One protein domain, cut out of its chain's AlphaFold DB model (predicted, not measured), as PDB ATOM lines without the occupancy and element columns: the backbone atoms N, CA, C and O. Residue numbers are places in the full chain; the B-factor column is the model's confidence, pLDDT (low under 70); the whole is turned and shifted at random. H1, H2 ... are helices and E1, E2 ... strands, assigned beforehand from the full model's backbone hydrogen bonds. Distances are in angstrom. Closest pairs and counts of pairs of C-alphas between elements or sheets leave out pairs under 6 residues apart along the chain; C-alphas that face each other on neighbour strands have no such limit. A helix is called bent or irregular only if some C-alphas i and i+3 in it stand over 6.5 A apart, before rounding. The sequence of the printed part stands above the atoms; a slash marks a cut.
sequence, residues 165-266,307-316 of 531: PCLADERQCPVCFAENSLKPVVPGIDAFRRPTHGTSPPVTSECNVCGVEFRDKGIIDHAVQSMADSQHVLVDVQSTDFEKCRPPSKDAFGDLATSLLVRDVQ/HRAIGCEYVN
ATOM      1  N   PRO A 165     -40.018  -6.994  98.807       94.38
ATOM      2  CA  PRO A 165     -39.720  -7.644  97.525       94.38
ATOM      3  C   PRO A 165     -38.776  -6.855  96.605       94.38
ATOM      4  O   PRO A 165     -37.997  -7.462  95.875       94.38
ATOM      5  N   CYS A 166     -38.780  -5.517  96.674       93.00
ATOM      6  CA  CYS A 166     -37.877  -4.673  95.885       93.00
ATOM      7  C   CYS A 166     -36.384  -4.866  96.190       93.00
ATOM      8  O   CYS A 166     -35.552  -4.474  95.378       93.00
ATOM      9  N   LEU A 167     -36.033  -5.513  97.305       91.25
ATOM     10  CA  LEU A 167     -34.656  -5.845  97.672       91.25
ATOM     11  C   LEU A 167     -34.353  -7.327  97.418       91.25
ATOM     12  O   LEU A 167     -34.070  -8.103  98.340       91.25
ATOM     13  N   ALA A 168     -34.428  -7.732  96.149       84.06
ATOM     14  CA  ALA A 168     -34.088  -9.090  95.728       84.06
ATOM     15  C   ALA A 168     -32.619  -9.426  96.056       84.06
ATOM     16  O   ALA A 168     -32.366 -10.421  96.744       84.06
ATOM     17  N   ASP A 169     -31.683  -8.555  95.654       86.44
ATOM     18  CA  ASP A 169     -30.268  -8.608  96.041       86.44
ATOM     19  C   ASP A 169     -29.983  -7.633  97.195       86.44
ATOM     20  O   ASP A 169     -30.095  -6.418  97.066       86.44
ATOM     21  N   GLU A 170     -29.603  -8.184  98.345       84.81
ATOM     22  CA  GLU A 170     -29.381  -7.442  99.592       84.81
ATOM     23  C   GLU A 170     -28.047  -6.688  99.631       84.81
ATOM     24  O   GLU A 170     -27.815  -5.914 100.559       84.81
ATOM     25  N   ARG A 171     -27.140  -6.945  98.680       86.81
ATOM     26  CA  ARG A 171     -25.800  -6.339  98.653       86.81
ATOM     27  C   ARG A 171     -25.558  -5.455  97.431       86.81
ATOM     28  O   ARG A 171     -24.499  -4.825  97.345       86.81
ATOM     29  N   GLN A 172     -26.507  -5.398  96.502       92.19
ATOM     30  CA  GLN A 172     -26.441  -4.520  95.342       92.19
ATOM     31  C   GLN A 172     -26.854  -3.093  95.715       92.19
ATOM     32  O   GLN A 172     -27.861  -2.874  96.383       92.19
ATOM     33  N   CYS A 173     -26.089  -2.101  95.262       93.50
ATOM     34  CA  CYS A 173     -26.454  -0.700  95.461       93.50
ATOM     35  C   CYS A 173     -27.628  -0.313  94.545       93.50
ATOM     36  O   CYS A 173     -27.494  -0.454  93.329       93.50
ATOM     37  N   PRO A 174     -28.734   0.253  95.069       93.38
ATOM     38  CA  PRO A 174     -29.902   0.603  94.256       93.38
ATOM     39  C   PRO A 174     -29.708   1.871  93.402       93.38
ATOM     40  O   PRO A 174     -30.613   2.260  92.673       93.38
ATOM     41  N   VAL A 175     -28.551   2.539  93.502       93.69
ATOM     42  CA  VAL A 175     -28.235   3.768  92.749       93.69
ATOM     43  C   VAL A 175     -27.312   3.484  91.565       93.69
ATOM     44  O   VAL A 175     -27.588   3.911  90.450       93.69
ATOM     45  N   CYS A 176     -26.198   2.784  91.799       94.25
ATOM     46  CA  CYS A 176     -25.215   2.479  90.753       94.25
ATOM     47  C   CYS A 176     -25.274   1.032  90.252       94.25
ATOM     48  O   CYS A 176     -24.497   0.674  89.372       94.25
ATOM     49  N   PHE A 177     -26.152   0.199  90.823       93.62
ATOM     50  CA  PHE A 177     -26.353  -1.212  90.473       93.62
ATOM     51  C   PHE A 177     -25.113  -2.110  90.622       93.62
ATOM     52  O   PHE A 177     -25.126  -3.261  90.191       93.62
ATOM     53  N   ALA A 178     -24.054  -1.628  91.280       94.12
ATOM     54  CA  ALA A 178     -22.867  -2.426  91.557       94.12
ATOM     55  C   ALA A 178     -23.182  -3.554  92.554       94.12
ATOM     56  O   ALA A 178     -23.683  -3.302  93.657       94.12
ATOM     57  N   GLU A 179     -22.861  -4.789  92.179       93.50
ATOM     58  CA  GLU A 179     -23.012  -5.977  93.023       93.50
ATOM     59  C   GLU A 179     -22.042  -5.950  94.213       93.50
ATOM     60  O   GLU A 179     -20.925  -5.443  94.107       93.50
ATOM     61  N   ASN A 180     -22.452  -6.525  95.350       90.88
ATOM     62  CA  ASN A 180     -21.633  -6.627  96.570       90.88
ATOM     63  C   ASN A 180     -20.983  -5.303  97.027       90.88
ATOM     64  O   ASN A 180     -19.872  -5.301  97.564       90.88
ATOM     65  N   SER A 181     -21.673  -4.181  96.817       92.56
ATOM     66  CA  SER A 181     -21.125  -2.839  97.040       92.56
ATOM     67  C   SER A 181     -21.663  -2.140  98.290       92.56
ATOM     68  O   SER A 181     -21.026  -1.216  98.802       92.56
ATOM     69  N   LEU A 182     -22.815  -2.575  98.809       89.38
ATOM     70  CA  LEU A 182     -23.374  -2.029 100.044       89.38
ATOM     71  C   LEU A 182     -22.589  -2.509 101.266       89.38
ATOM     72  O   LEU A 182     -22.351  -3.707 101.445       89.38
ATOM     73  N   LYS A 183     -22.232  -1.566 102.137       86.25
ATOM     74  CA  LYS A 183     -21.603  -1.819 103.433       86.25
ATOM     75  C   LYS A 183     -22.418  -1.174 104.553       86.25
ATOM     76  O   LYS A 183     -22.877  -0.045 104.386       86.25
ATOM     77  N   PRO A 184     -22.595  -1.855 105.697       84.50
ATOM     78  CA  PRO A 184     -23.209  -1.239 106.865       84.50
ATOM     79  C   PRO A 184     -22.259  -0.211 107.491       84.50
ATOM     80  O   PRO A 184     -21.042  -0.401 107.513       84.50
ATOM     81  N   VAL A 185     -22.831   0.853 108.048       80.75
ATOM     82  CA  VAL A 185     -22.128   1.915 108.773       80.75
ATOM     83  C   VAL A 185     -22.600   1.911 110.222       80.75
ATOM     84  O   VAL A 185     -23.793   1.974 110.493       80.75
ATOM     85  N   VAL A 186     -21.651   1.864 111.162       72.38
ATOM     86  CA  VAL A 186     -21.897   2.001 112.607       72.38
ATOM     87  C   VAL A 186     -22.409   3.420 112.893       72.38
ATOM     88  O   VAL A 186     -21.602   4.349 112.808       72.38
ATOM     89  N   PRO A 187     -23.686   3.664 113.254       68.19
ATOM     90  CA  PRO A 187     -24.099   5.000 113.611       68.19
ATOM     91  C   PRO A 187     -23.492   5.345 114.977       68.19
ATOM     92  O   PRO A 187     -23.388   4.502 115.873       68.19
ATOM     93  N   GLY A 188     -23.068   6.599 115.132       65.44
ATOM     94  CA  GLY A 188     -22.499   7.090 116.388       65.44
ATOM     95  C   GLY A 188     -23.503   7.061 117.547       65.44
ATOM     96  O   GLY A 188     -24.708   6.910 117.348       65.44
ATOM     97  N   ILE A 189     -23.021   7.268 118.779       65.69
ATOM     98  CA  ILE A 189     -23.856   7.203 119.996       65.69
ATOM     99  C   ILE A 189     -25.062   8.160 119.966       65.69
ATOM    100  O   ILE A 189     -26.092   7.888 120.582       65.69
ATOM    101  N   ASP A 190     -24.949   9.263 119.225       62.69
ATOM    102  CA  ASP A 190     -26.008  10.260 119.073       62.69
ATOM    103  C   ASP A 190     -27.222   9.740 118.294       62.69
ATOM    104  O   ASP A 190     -28.335  10.194 118.545       62.69
ATOM    105  N   ALA A 191     -27.049   8.726 117.441       62.00
ATOM    106  CA  ALA A 191     -28.149   8.056 116.748       62.00
ATOM    107  C   ALA A 191     -29.113   7.324 117.695       62.00
ATOM    108  O   ALA A 191     -30.260   7.073 117.341       62.00
ATOM    109  N   PHE A 192     -28.653   6.996 118.906       61.06
ATOM    110  CA  PHE A 192     -29.434   6.301 119.932       61.06
ATOM    111  C   PHE A 192     -30.003   7.254 120.990       61.06
ATOM    112  O   PHE A 192     -30.626   6.822 121.968       61.06
ATOM    113  N   ARG A 193     -29.779   8.563 120.833       63.34
ATOM    114  CA  ARG A 193     -30.355   9.594 121.698       63.34
ATOM    115  C   ARG A 193     -31.682  10.058 121.118       63.34
ATOM    116  O   ARG A 193     -31.923   9.978 119.919       63.34
ATOM    117  N   ARG A 194     -32.562  10.560 121.988       66.19
ATOM    118  CA  ARG A 194     -33.808  11.187 121.537       66.19
ATOM    119  C   ARG A 194     -33.420  12.391 120.665       66.19
ATOM    120  O   ARG A 194     -32.740  13.275 121.192       66.19
ATOM    121  N   PRO A 195     -33.791  12.423 119.377       67.38
ATOM    122  CA  PRO A 195     -33.307  13.464 118.486       67.38
ATOM    123  C   PRO A 195     -33.910  14.813 118.859       67.38
ATOM    124  O   PRO A 195     -35.037  14.902 119.360       67.38
ATOM    125  N   THR A 196     -33.142  15.869 118.616       74.06
ATOM    126  CA  THR A 196     -33.637  17.238 118.704       74.06
ATOM    127  C   THR A 196     -34.502  17.548 117.483       74.06
ATOM    128  O   THR A 196     -34.475  16.859 116.461       74.06
ATOM    129  N   HIS A 197     -35.342  18.574 117.580       74.19
ATOM    130  CA  HIS A 197     -36.155  18.967 116.436       74.19
ATOM    131  C   HIS A 197     -35.244  19.393 115.270       74.19
ATOM    132  O   HIS A 197     -34.384  20.252 115.445       74.19
ATOM    133  N   GLY A 198     -35.436  18.799 114.087       77.19
ATOM    134  CA  GLY A 198     -34.648  19.098 112.885       77.19
ATOM    135  C   GLY A 198     -33.372  18.265 112.695       77.19
ATOM    136  O   GLY A 198     -32.649  18.512 111.732       77.19
ATOM    137  N   THR A 199     -33.074  17.279 113.553       77.75
ATOM    138  CA  THR A 199     -31.957  16.352 113.291       77.75
ATOM    139  C   THR A 199     -32.271  15.452 112.092       77.75
ATOM    140  O   THR A 199     -33.400  14.988 111.934       77.75
ATOM    141  N   SER A 200     -31.267  15.187 111.254       80.50
ATOM    142  CA  SER A 200     -31.376  14.207 110.167       80.50
ATOM    143  C   SER A 200     -31.170  12.778 110.686       80.50
ATOM    144  O   SER A 200     -30.432  12.600 111.661       80.50
ATOM    145  N   PRO A 201     -31.763  11.757 110.036       79.62
ATOM    146  CA  PRO A 201     -31.502  10.371 110.393       79.62
ATOM    147  C   PRO A 201     -30.010  10.020 110.244       79.62
ATOM    148  O   PRO A 201     -29.328  10.556 109.356       79.62
ATOM    149  N   PRO A 202     -29.487   9.116 111.087       79.12
ATOM    150  CA  PRO A 202     -28.107   8.655 110.996       79.12
ATOM    151  C   PRO A 202     -27.860   7.871 109.700       79.12
ATOM    152  O   PRO A 202     -28.782   7.285 109.130       79.12
ATOM    153  N   VAL A 203     -26.604   7.853 109.249       83.88
ATOM    154  CA  VAL A 203     -26.162   6.938 108.184       83.88
ATOM    155  C   VAL A 203     -26.143   5.530 108.753       83.88
ATOM    156  O   VAL A 203     -25.550   5.307 109.809       83.88
ATOM    157  N   THR A 204     -26.785   4.601 108.056       81.25
ATOM    158  CA  THR A 204     -26.786   3.176 108.420       81.25
ATOM    159  C   THR A 204     -26.012   2.331 107.422       81.25
ATOM    160  O   THR A 204     -25.603   1.219 107.745       81.25
ATOM    161  N   SER A 205     -25.777   2.846 106.213       87.19
ATOM    162  CA  SER A 205     -25.052   2.135 105.165       87.19
ATOM    163  C   SER A 205     -24.487   3.075 104.103       87.19
ATOM    164  O   SER A 205     -24.938   4.208 103.951       87.19
ATOM    165  N   GLU A 206     -23.496   2.592 103.363       92.31
ATOM    166  CA  GLU A 206     -22.857   3.301 102.255       92.31
ATOM    167  C   GLU A 206     -22.553   2.345 101.094       92.31
ATOM    168  O   GLU A 206     -22.413   1.134 101.282       92.31
ATOM    169  N   CYS A 207     -22.422   2.882  99.881       95.00
ATOM    170  CA  CYS A 207     -21.904   2.136  98.739       95.00
ATOM    171  C   CYS A 207     -20.407   2.413  98.553       95.00
ATOM    172  O   CYS A 207     -20.009   3.549  98.306       95.00
ATOM    173  N   ASN A 208     -19.574   1.371  98.557       95.31
ATOM    174  CA  ASN A 208     -18.127   1.512  98.346       95.31
ATOM    175  C   ASN A 208     -17.717   1.825  96.889       95.31
ATOM    176  O   ASN A 208     -16.533   2.048  96.642       95.31
ATOM    177  N   VAL A 209     -18.657   1.806  95.936       96.31
ATOM    178  CA  VAL A 209     -18.406   2.116  94.517       96.31
ATOM    179  C   VAL A 209     -18.800   3.552  94.182       96.31
ATOM    180  O   VAL A 209     -17.979   4.292  93.651       96.31
ATOM    181  N   CYS A 210     -20.038   3.966  94.479       96.19
ATOM    182  CA  CYS A 210     -20.503   5.325  94.170       96.19
ATOM    183  C   CYS A 210     -20.390   6.312  95.340       96.19
ATOM    184  O   CYS A 210     -20.641   7.497  95.145       96.19
ATOM    185  N   GLY A 211     -20.040   5.846  96.543       94.75
ATOM    186  CA  GLY A 211     -19.878   6.690  97.731       94.75
ATOM    187  C   GLY A 211     -21.181   7.245  98.312       94.75
ATOM    188  O   GLY A 211     -21.132   8.059  99.226       94.75
ATOM    189  N   VAL A 212     -22.347   6.842  97.792       95.62
ATOM    190  CA  VAL A 212     -23.641   7.285  98.327       95.62
ATOM    191  C   VAL A 212     -23.843   6.725  99.731       95.62
ATOM    192  O   VAL A 212     -23.721   5.519  99.950       95.62
ATOM    193  N   GLU A 213     -24.203   7.612 100.654       94.19
ATOM    194  CA  GLU A 213     -24.658   7.278 101.999       94.19
ATOM    195  C   GLU A 213     -26.179   7.097 102.020       94.19
ATOM    196  O   GLU A 213     -26.927   7.921 101.487       94.19
ATOM    197  N   PHE A 214     -26.645   6.066 102.716       90.56
ATOM    198  CA  PHE A 214     -28.060   5.793 102.913       90.56
ATOM    199  C   PHE A 214     -28.464   5.961 104.378       90.56
ATOM    200  O   PHE A 214     -27.712   5.681 105.317       90.56
ATOM    201  N   ARG A 215     -29.691   6.453 104.560       87.69
ATOM    202  CA  ARG A 215     -30.296   6.826 105.842       87.69
ATOM    203  C   ARG A 215     -31.753   6.381 105.841       87.69
ATOM    204  O   ARG A 215     -32.387   6.460 104.790       87.69
ATOM    205  N   ASP A 216     -32.297   6.005 106.998       83.69
ATOM    206  CA  ASP A 216     -33.721   5.655 107.163       83.69
ATOM    207  C   ASP A 216     -34.228   4.709 106.051       83.69
ATOM    208  O   ASP A 216     -33.741   3.588 105.934       83.69
ATOM    209  N   LYS A 217     -35.163   5.156 105.203       89.12
ATOM    210  CA  LYS A 217     -35.743   4.373 104.100       89.12
ATOM    211  C   LYS A 217     -34.955   4.447 102.791       89.12
ATOM    212  O   LYS A 217     -35.401   3.885 101.801       89.12
ATOM    213  N   GLY A 218     -33.803   5.118 102.749       92.06
ATOM    214  CA  GLY A 218     -33.120   5.502 101.507       92.06
ATOM    215  C   GLY A 218     -32.880   4.355 100.519       92.06
ATOM    216  O   GLY A 218     -33.195   4.495  99.341       92.06
ATOM    217  N   ILE A 219     -32.386   3.202 100.987       92.81
ATOM    218  CA  ILE A 219     -32.186   2.022 100.122       92.81
ATOM    219  C   ILE A 219     -33.521   1.524  99.554       92.81
ATOM    220  O   ILE A 219     -33.622   1.274  98.354       92.81
ATOM    221  N   ILE A 220     -34.546   1.410 100.405       94.00
ATOM    222  CA  ILE A 220     -35.884   0.957 100.007       94.00
ATOM    223  C   ILE A 220     -36.502   1.942  99.010       94.00
ATOM    224  O   ILE A 220     -37.060   1.507  98.010       94.00
ATOM    225  N   ASP A 221     -36.366   3.248  99.238       94.62
ATOM    226  CA  ASP A 221     -36.913   4.301  98.378       94.62
ATOM    227  C   ASP A 221     -36.292   4.254  96.976       94.62
ATOM    228  O   ASP A 221     -37.019   4.262  95.983       94.62
ATOM    229  N   HIS A 222     -34.965   4.112  96.879       95.12
ATOM    230  CA  HIS A 222     -34.291   3.944  95.588       95.12
ATOM    231  C   HIS A 222     -34.681   2.633  94.890       95.12
ATOM    232  O   HIS A 222     -34.927   2.633  93.685       95.12
ATOM    233  N   ALA A 223     -34.783   1.524  95.630       94.50
ATOM    234  CA  ALA A 223     -35.172   0.234  95.065       94.50
ATOM    235  C   ALA A 223     -36.633   0.219  94.579       94.50
ATOM    236  O   ALA A 223     -36.929  -0.324  93.516       94.50
ATOM    237  N   VAL A 224     -37.544   0.852  95.324       95.19
ATOM    238  CA  VAL A 224     -38.938   1.065  94.909       95.19
ATOM    239  C   VAL A 224     -38.992   1.905  93.639       95.19
ATOM    240  O   VAL A 224     -39.707   1.531  92.714       95.19
ATOM    241  N   GLN A 225     -38.230   3.001  93.572       94.69
ATOM    242  CA  GLN A 225     -38.198   3.853  92.385       94.69
ATOM    243  C   GLN A 225     -37.698   3.078  91.161       94.69
ATOM    244  O   GLN A 225     -38.362   3.076  90.133       94.69
ATOM    245  N   SER A 226     -36.593   2.339  91.293       92.94
ATOM    246  CA  SER A 226     -36.054   1.512  90.208       92.94
ATOM    247  C   SER A 226     -37.050   0.446  89.733       92.94
ATOM    248  O   SER A 226     -37.225   0.248  88.529       92.94
ATOM    249  N   MET A 227     -37.750  -0.210  90.665       93.25
ATOM    250  CA  MET A 227     -38.795  -1.180  90.339       93.25
ATOM    251  C   MET A 227     -39.980  -0.520  89.620       93.25
ATOM    252  O   MET A 227     -40.450  -1.060  88.619       93.25
ATOM    253  N   ALA A 228     -40.433   0.649  90.076       94.12
ATOM    254  CA  ALA A 228     -41.511   1.393  89.434       94.12
ATOM    255  C   ALA A 228     -41.130   1.855  88.018       94.12
ATOM    256  O   ALA A 228     -41.910   1.659  87.087       94.12
ATOM    257  N   ASP A 229     -39.906   2.361  87.835       93.25
ATOM    258  CA  ASP A 229     -39.379   2.778  86.533       93.25
ATOM    259  C   ASP A 229     -39.353   1.600  85.546       93.25
ATOM    260  O   ASP A 229     -39.796   1.734  84.404       93.25
ATOM    261  N   SER A 230     -38.914   0.418  86.005       91.50
ATOM    262  CA  SER A 230     -38.894  -0.811  85.194       91.50
ATOM    263  C   SER A 230     -40.287  -1.293  84.769       91.50
ATOM    264  O   SER A 230     -40.424  -1.993  83.769       91.50
ATOM    265  N   GLN A 231     -41.321  -0.906  85.519       91.81
ATOM    266  CA  GLN A 231     -42.720  -1.252  85.269       91.81
ATOM    267  C   GLN A 231     -43.504  -0.101  84.623       91.81
ATOM    268  O   GLN A 231     -44.710  -0.229  84.414       91.81
ATOM    269  N   HIS A 232     -42.840   1.016  84.305       91.19
ATOM    270  CA  HIS A 232     -43.454   2.242  83.789       91.19
ATOM    271  C   HIS A 232     -44.580   2.799  84.681       91.19
ATOM    272  O   HIS A 232     -45.551   3.377  84.190       91.19
ATOM    273  N   VAL A 233     -44.444   2.641  86.000       88.81
ATOM    274  CA  VAL A 233     -45.381   3.171  86.999       88.81
ATOM    275  C   VAL A 233     -44.870   4.514  87.512       88.81
ATOM    276  O   VAL A 233     -43.741   4.626  87.984       88.81
ATOM    277  N   LEU A 234     -45.711   5.547  87.452       88.31
ATOM    278  CA  LEU A 234     -45.394   6.856  88.024       88.31
ATOM    279  C   LEU A 234     -45.429   6.788  89.558       88.31
ATOM    280  O   LEU A 234     -46.431   6.388  90.147       88.31
ATOM    281  N   VAL A 235     -44.357   7.227  90.219       84.94
ATOM    282  CA  VAL A 235     -44.268   7.284  91.690       84.94
ATOM    283  C   VAL A 235     -44.663   8.676  92.188       84.94
ATOM    284  O   VAL A 235     -43.874   9.423  92.759       84.94
ATOM    285  N   ASP A 236     -45.914   9.055  91.938       89.06
ATOM    286  CA  ASP A 236     -46.531  10.232  92.554       89.06
ATOM    287  C   ASP A 236     -47.427   9.828  93.739       89.06
ATOM    288  O   ASP A 236     -47.668   8.645  93.995       89.06
ATOM    289  N   VAL A 237     -47.927  10.814  94.491       85.44
ATOM    290  CA  VAL A 237     -48.749  10.574  95.690       85.44
ATOM    291  C   VAL A 237     -50.006   9.757  95.376       85.44
ATOM    292  O   VAL A 237     -50.386   8.907  96.175       85.44
ATOM    293  N   GLN A 238     -50.668  10.013  94.250       85.50
ATOM    294  CA  GLN A 238     -51.940   9.393  93.882       85.50
ATOM    295  C   GLN A 238     -51.735   7.990  93.311       85.50
ATOM    296  O   GLN A 238     -52.419   7.058  93.735       85.50
ATOM    297  N   SER A 239     -50.756   7.826  92.423       85.88
ATOM    298  CA  SER A 239     -50.379   6.536  91.839       85.88
ATOM    299  C   SER A 239     -49.851   5.575  92.908       85.88
ATOM    300  O   SER A 239     -50.320   4.445  93.013       85.88
ATOM    301  N   THR A 240     -48.991   6.050  93.816       89.56
ATOM    302  CA  THR A 240     -48.504   5.260  94.964       89.56
ATOM    303  C   THR A 240     -49.648   4.781  95.859       89.56
ATOM    304  O   THR A 240     -49.662   3.651  96.348       89.56
ATOM    305  N   ASP A 241     -50.622   5.651  96.113       89.06
ATOM    306  CA  ASP A 241     -51.765   5.342  96.966       89.06
ATOM    307  C   ASP A 241     -52.728   4.349  96.299       89.06
ATOM    308  O   ASP A 241     -53.278   3.471  96.969       89.06
ATOM    309  N   PHE A 242     -52.879   4.434  94.974       89.12
ATOM    310  CA  PHE A 242     -53.581   3.440  94.172       89.12
ATOM    311  C   PHE A 242     -52.888   2.073  94.215       89.12
ATOM    312  O   PHE A 242     -53.544   1.090  94.566       89.12
ATOM    313  N   GLU A 243     -51.576   2.016  93.970       89.81
ATOM    314  CA  GLU A 243     -50.813   0.762  94.000       89.81
ATOM    315  C   GLU A 243     -50.901   0.077  95.364       89.81
ATOM    316  O   GLU A 243     -51.169  -1.115  95.441       89.81
ATOM    317  N   LYS A 244     -50.813   0.816  96.474       90.94
ATOM    318  CA  LYS A 244     -51.019   0.230  97.813       90.94
ATOM    319  C   LYS A 244     -52.424  -0.346  98.006       90.94
ATOM    320  O   LYS A 244     -52.613  -1.303  98.759       90.94
ATOM    321  N   CYS A 245     -53.430   0.201  97.329       89.12
ATOM    322  CA  CYS A 245     -54.823  -0.216  97.459       89.12
ATOM    323  C   CYS A 245     -55.260  -1.305  96.458       89.12
ATOM    324  O   CYS A 245     -56.294  -1.932  96.703       89.12
ATOM    325  N   ARG A 246     -54.461  -1.632  95.433       85.25
ATOM    326  CA  ARG A 246     -54.769  -2.647  94.397       85.25
ATOM    327  C   ARG A 246     -55.046  -4.062  94.938       85.25
ATOM    328  O   ARG A 246     -54.435  -4.452  95.926       85.25
ATOM    329  N   PRO A 247     -55.871  -4.907  94.313       85.62
ATOM    330  CA  PRO A 247     -55.975  -6.314  94.716       85.62
ATOM    331  C   PRO A 247     -54.608  -7.037  94.733       85.62
ATOM    332  O   PRO A 247     -53.770  -6.753  93.876       85.62
ATOM    333  N   PRO A 248     -54.361  -7.963  95.682       87.94
ATOM    334  CA  PRO A 248     -53.093  -8.689  95.751       87.94
ATOM    335  C   PRO A 248     -52.839  -9.497  94.472       87.94
ATOM    336  O   PRO A 248     -53.725 -10.206  93.993       87.94
ATOM    337  N   SER A 249     -51.613  -9.432  93.953       89.25
ATOM    338  CA  SER A 249     -51.154 -10.185  92.782       89.25
ATOM    339  C   SER A 249     -49.756 -10.766  93.036       89.25
ATOM    340  O   SER A 249     -49.029 -10.284  93.898       89.25
ATOM    341  N   LYS A 250     -49.400 -11.852  92.335       88.06
ATOM    342  CA  LYS A 250     -48.083 -12.525  92.440       88.06
ATOM    343  C   LYS A 250     -47.113 -12.122  91.321       88.06
ATOM    344  O   LYS A 250     -46.160 -12.840  91.040       88.06
ATOM    345  N   ASP A 251     -47.435 -11.053  90.609       90.75
ATOM    346  CA  ASP A 251     -46.642 -10.506  89.517       90.75
ATOM    347  C   ASP A 251     -45.729  -9.378  90.020       90.75
ATOM    348  O   ASP A 251     -45.796  -8.968  91.179       90.75
ATOM    349  N   ALA A 252     -44.898  -8.843  89.123       88.19
ATOM    350  CA  ALA A 252     -43.977  -7.754  89.441       88.19
ATOM    351  C   ALA A 252     -44.696  -6.516  90.020       88.19
ATOM    352  O   ALA A 252     -44.164  -5.829  90.892       88.19
ATOM    353  N   PHE A 253     -45.930  -6.257  89.586       88.88
ATOM    354  CA  PHE A 253     -46.738  -5.171  90.127       88.88
ATOM    355  C   PHE A 253     -47.205  -5.429  91.570       88.88
ATOM    356  O   PHE A 253     -47.268  -4.511  92.387       88.88
ATOM    357  N   GLY A 254     -47.516  -6.682  91.910       91.81
ATOM    358  CA  GLY A 254     -47.793  -7.099  93.283       91.81
ATOM    359  C   GLY A 254     -46.580  -6.933  94.198       91.81
ATOM    360  O   GLY A 254     -46.728  -6.491  95.342       91.81
ATOM    361  N   ASP A 255     -45.380  -7.201  93.679       93.94
ATOM    362  CA  ASP A 255     -44.117  -6.972  94.389       93.94
ATOM    363  C   ASP A 255     -43.863  -5.479  94.638       93.94
ATOM    364  O   ASP A 255     -43.480  -5.101  95.752       93.94
ATOM    365  N   LEU A 256     -44.146  -4.616  93.654       94.50
ATOM    366  CA  LEU A 256     -44.060  -3.161  93.809       94.50
ATOM    367  C   LEU A 256     -45.031  -2.661  94.886       94.50
ATOM    368  O   LEU A 256     -44.621  -1.965  95.816       94.50
ATOM    369  N   ALA A 257     -46.300  -3.064  94.820       94.00
ATOM    370  CA  ALA A 257     -47.299  -2.667  95.807       94.00
ATOM    371  C   ALA A 257     -46.981  -3.175  97.217       94.00
ATOM    372  O   ALA A 257     -47.111  -2.426  98.186       94.00
ATOM    373  N   THR A 258     -46.510  -4.417  97.346       95.31
ATOM    374  CA  THR A 258     -46.068  -4.965  98.636       95.31
ATOM    375  C   THR A 258     -44.863  -4.194  99.169       95.31
ATOM    376  O   THR A 258     -44.821  -3.871 100.353       95.31
ATOM    377  N   SER A 259     -43.912  -3.823  98.308       95.50
ATOM    378  CA  SER A 259     -42.746  -3.018  98.695       95.50
ATOM    379  C   SER A 259     -43.145  -1.623  99.184       95.50
ATOM    380  O   SER A 259     -42.669  -1.183 100.232       95.50
ATOM    381  N   LEU A 260     -44.078  -0.964  98.490       95.06
ATOM    382  CA  LEU A 260     -44.664   0.315  98.907       95.06
ATOM    383  C   LEU A 260     -45.392   0.207 100.253       95.06
ATOM    384  O   LEU A 260     -45.251   1.087 101.104       95.06
ATOM    385  N   LEU A 261     -46.146  -0.875 100.473       94.38
ATOM    386  CA  LEU A 261     -46.816  -1.138 101.746       94.38
ATOM    387  C   LEU A 261     -45.798  -1.317 102.876       94.38
ATOM    388  O   LEU A 261     -45.866  -0.593 103.863       94.38
ATOM    389  N   VAL A 262     -44.817  -2.210 102.721       94.56
ATOM    390  CA  VAL A 262     -43.771  -2.449 103.734       94.56
ATOM    391  C   VAL A 262     -43.061  -1.145 104.096       94.56
ATOM    392  O   VAL A 262     -42.936  -0.820 105.278       94.56
ATOM    393  N   ARG A 263     -42.672  -0.359 103.090       93.25
ATOM    394  CA  ARG A 263     -42.030   0.949 103.261       93.25
ATOM    395  C   ARG A 263     -42.868   1.915 104.109       93.25
ATOM    396  O   ARG A 263     -42.322   2.621 104.960       93.25
ATOM    397  N   ASP A 264     -44.179   1.967 103.891       90.31
ATOM    398  CA  ASP A 264     -45.053   2.958 104.526       90.31
ATOM    399  C   ASP A 264     -45.643   2.501 105.867       90.31
ATOM    400  O   ASP A 264     -45.841   3.342 106.746       90.31
ATOM    401  N   VAL A 265     -45.931   1.205 106.035       89.06
ATOM    402  CA  VAL A 265     -46.631   0.683 107.223       89.06
ATOM    403  C   VAL A 265     -45.770  -0.192 108.124       89.06
ATOM    404  O   VAL A 265     -46.110  -0.344 109.293       89.06
ATOM    405  N   GLN A 266     -44.664  -0.748 107.625       90.12
ATOM    406  CA  GLN A 266     -43.854  -1.723 108.366       90.12
ATOM    407  C   GLN A 266     -42.482  -1.194 108.793       90.12
ATOM    408  O   GLN A 266     -41.839  -1.790 109.656       90.12
ATOM    409  N   HIS A 307     -32.577 -12.479 110.582       75.69
ATOM    410  CA  HIS A 307     -31.677 -11.835 109.618       75.69
ATOM    411  C   HIS A 307     -32.315 -10.548 109.090       75.69
ATOM    412  O   HIS A 307     -33.519 -10.525 108.834       75.69
ATOM    413  N   ARG A 308     -31.528  -9.485 108.904       76.88
ATOM    414  CA  ARG A 308     -31.986  -8.222 108.310       76.88
ATOM    415  C   ARG A 308     -31.026  -7.813 107.203       76.88
ATOM    416  O   ARG A 308     -29.820  -7.756 107.417       76.88
ATOM    417  N   ALA A 309     -31.576  -7.518 106.029       82.69
ATOM    418  CA  ALA A 309     -30.805  -6.968 104.922       82.69
ATOM    419  C   ALA A 309     -30.300  -5.551 105.253       82.69
ATOM    420  O   ALA A 309     -30.913  -4.837 106.053       82.69
ATOM    421  N   ILE A 310     -29.209  -5.132 104.605       83.56
ATOM    422  CA  ILE A 310     -28.715  -3.749 104.690       83.56
ATOM    423  C   ILE A 310     -29.813  -2.808 104.164       83.56
ATOM    424  O   ILE A 310     -30.411  -3.078 103.122       83.56
ATOM    425  N   GLY A 311     -30.119  -1.734 104.899       80.81
ATOM    426  CA  GLY A 311     -31.231  -0.826 104.594       80.81
ATOM    427  C   GLY A 311     -32.596  -1.261 105.141       80.81
ATOM    428  O   GLY A 311     -33.595  -0.586 104.894       80.81
ATOM    429  N   CYS A 312     -32.667  -2.389 105.857       84.00
ATOM    430  CA  CYS A 312     -33.879  -2.888 106.518       84.00
ATOM    431  C   CYS A 312     -33.769  -2.862 108.052       84.00
ATOM    432  O   CYS A 312     -34.451  -3.620 108.747       84.00
ATOM    433  N   GLU A 313     -32.917  -1.994 108.602       77.19
ATOM    434  CA  GLU A 313     -32.641  -1.904 110.040       77.19
ATOM    435  C   GLU A 313     -33.903  -1.563 110.844       77.19
ATOM    436  O   GLU A 313     -34.080  -2.032 111.969       77.19
ATOM    437  N   TYR A 314     -34.801  -0.783 110.238       78.00
ATOM    438  CA  TYR A 314     -36.041  -0.304 110.847       78.00
ATOM    439  C   TYR A 314     -37.299  -1.039 110.358       78.00
ATOM    440  O   TYR A 314     -38.404  -0.700 110.774       78.00
ATOM    441  N   VAL A 315     -37.165  -2.027 109.469       84.12
ATOM    442  CA  VAL A 315     -38.303  -2.811 108.957       84.12
ATOM    443  C   VAL A 315     -38.722  -3.813 110.026       84.12
ATOM    444  O   VAL A 315     -37.910  -4.623 110.455       84.12
ATOM    445  N   ASN A 316     -39.975  -3.833 110.461       83.19
ATOM    446  CA  ASN A 316     -40.444  -4.922 111.320       83.19
ATOM    447  C   ASN A 316     -40.524  -6.242 110.564       83.19
ATOM    448  O   ASN A 316     -40.757  -6.266 109.357       83.19
TER     449      ASN A 316
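What this domain is: This is residues 165 to 266 and 307 to 316 of the 531 residues of an uncharacterized protein of Phytophthora megakarya (UniProt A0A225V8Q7). A small three-stranded sheet, E1, E2 and E3, stands at one end, and a group of three helices extends from it: H2 leads away from the sheet, H4 packs beside H2 and runs back, and H3 packs crosswise on H4, the centres of the three helices making a triangle. At the sheet's end a loop with the short helix H1 reaches outward between E1 and E2, and its residues 193 to 198 stick out. The printed part has 112 residues, with three named strands and four named helices in the order E1 H1 E2 E3 H2 H3 H4; the sheet's order is E1 E2 E3, antiparallel. The class is mixed, helices and strands, with under half of the residues in named elements. The whole is compact, with a radius of gyration of the C-alphas of 14.9 A and spans of 43 by 34 by 26 A.

Where its parts are: Residues 165 to 181 hold no named element. E1 is residues 182 to 184, with C-alpha 182 at (-23.374, -2.029, 100.044). H1 is residues 189 to 192, E2 residues 203 to 207, 11.4 A long, and E3 residues 213 to 215. H2 is residues 218 to 230, 18.4 A long, from C-alpha 218 at (-33.120, 5.502, 101.507). H3 is residues 237 to 245, 12.5 A long. H4 is residues 252 to 266, 19.9 A long, with C-alpha 266 at (-43.854, -1.723, 108.366); it is neither bent nor irregular, but only just: C-alphas 263 and 266 are 6.0 A apart.

How they stand to each other: In the sheet E1 and E2 are antiparallel at 151 degrees, with N 183 and O 206 2.8 A apart, within hydrogen-bond range. E2 and E3 form an antiparallel hairpin at 146 degrees, with N 214 and O 205 2.8 A apart, within hydrogen-bond range. H1 is not on the sheet. H2 only grazes the sheet, with its residues 218 to 222. H2 and H4 touch, the closest C-alphas being those of Met 227 and Leu 256, 6.6 A apart, at a shallow tilt of 23 degrees, opposite ways. H3 touches H4 at residues 256 to 261 of H4 alone, the closest C-alphas being those of Lys 244 and Ala 257, 5.1 A apart; they are about perpendicular, at 79 degrees. H2 and H3 are apart. In H2, H3 and H4 every O i to N i+4 pair is within hydrogen-bond range; H1 is too short for such a pair.

The domain as a whole: The two C-alphas farthest apart, those of Ile 189 and Pro 247, are 43.1 A apart. Residues 267 to 306 are not printed, and C-alphas 266 and 307 are 15.9 A apart across this cut. No link between named elements is long. The mean pLDDT of the printed part is 86.8, and residues 187 to 195 are under 70.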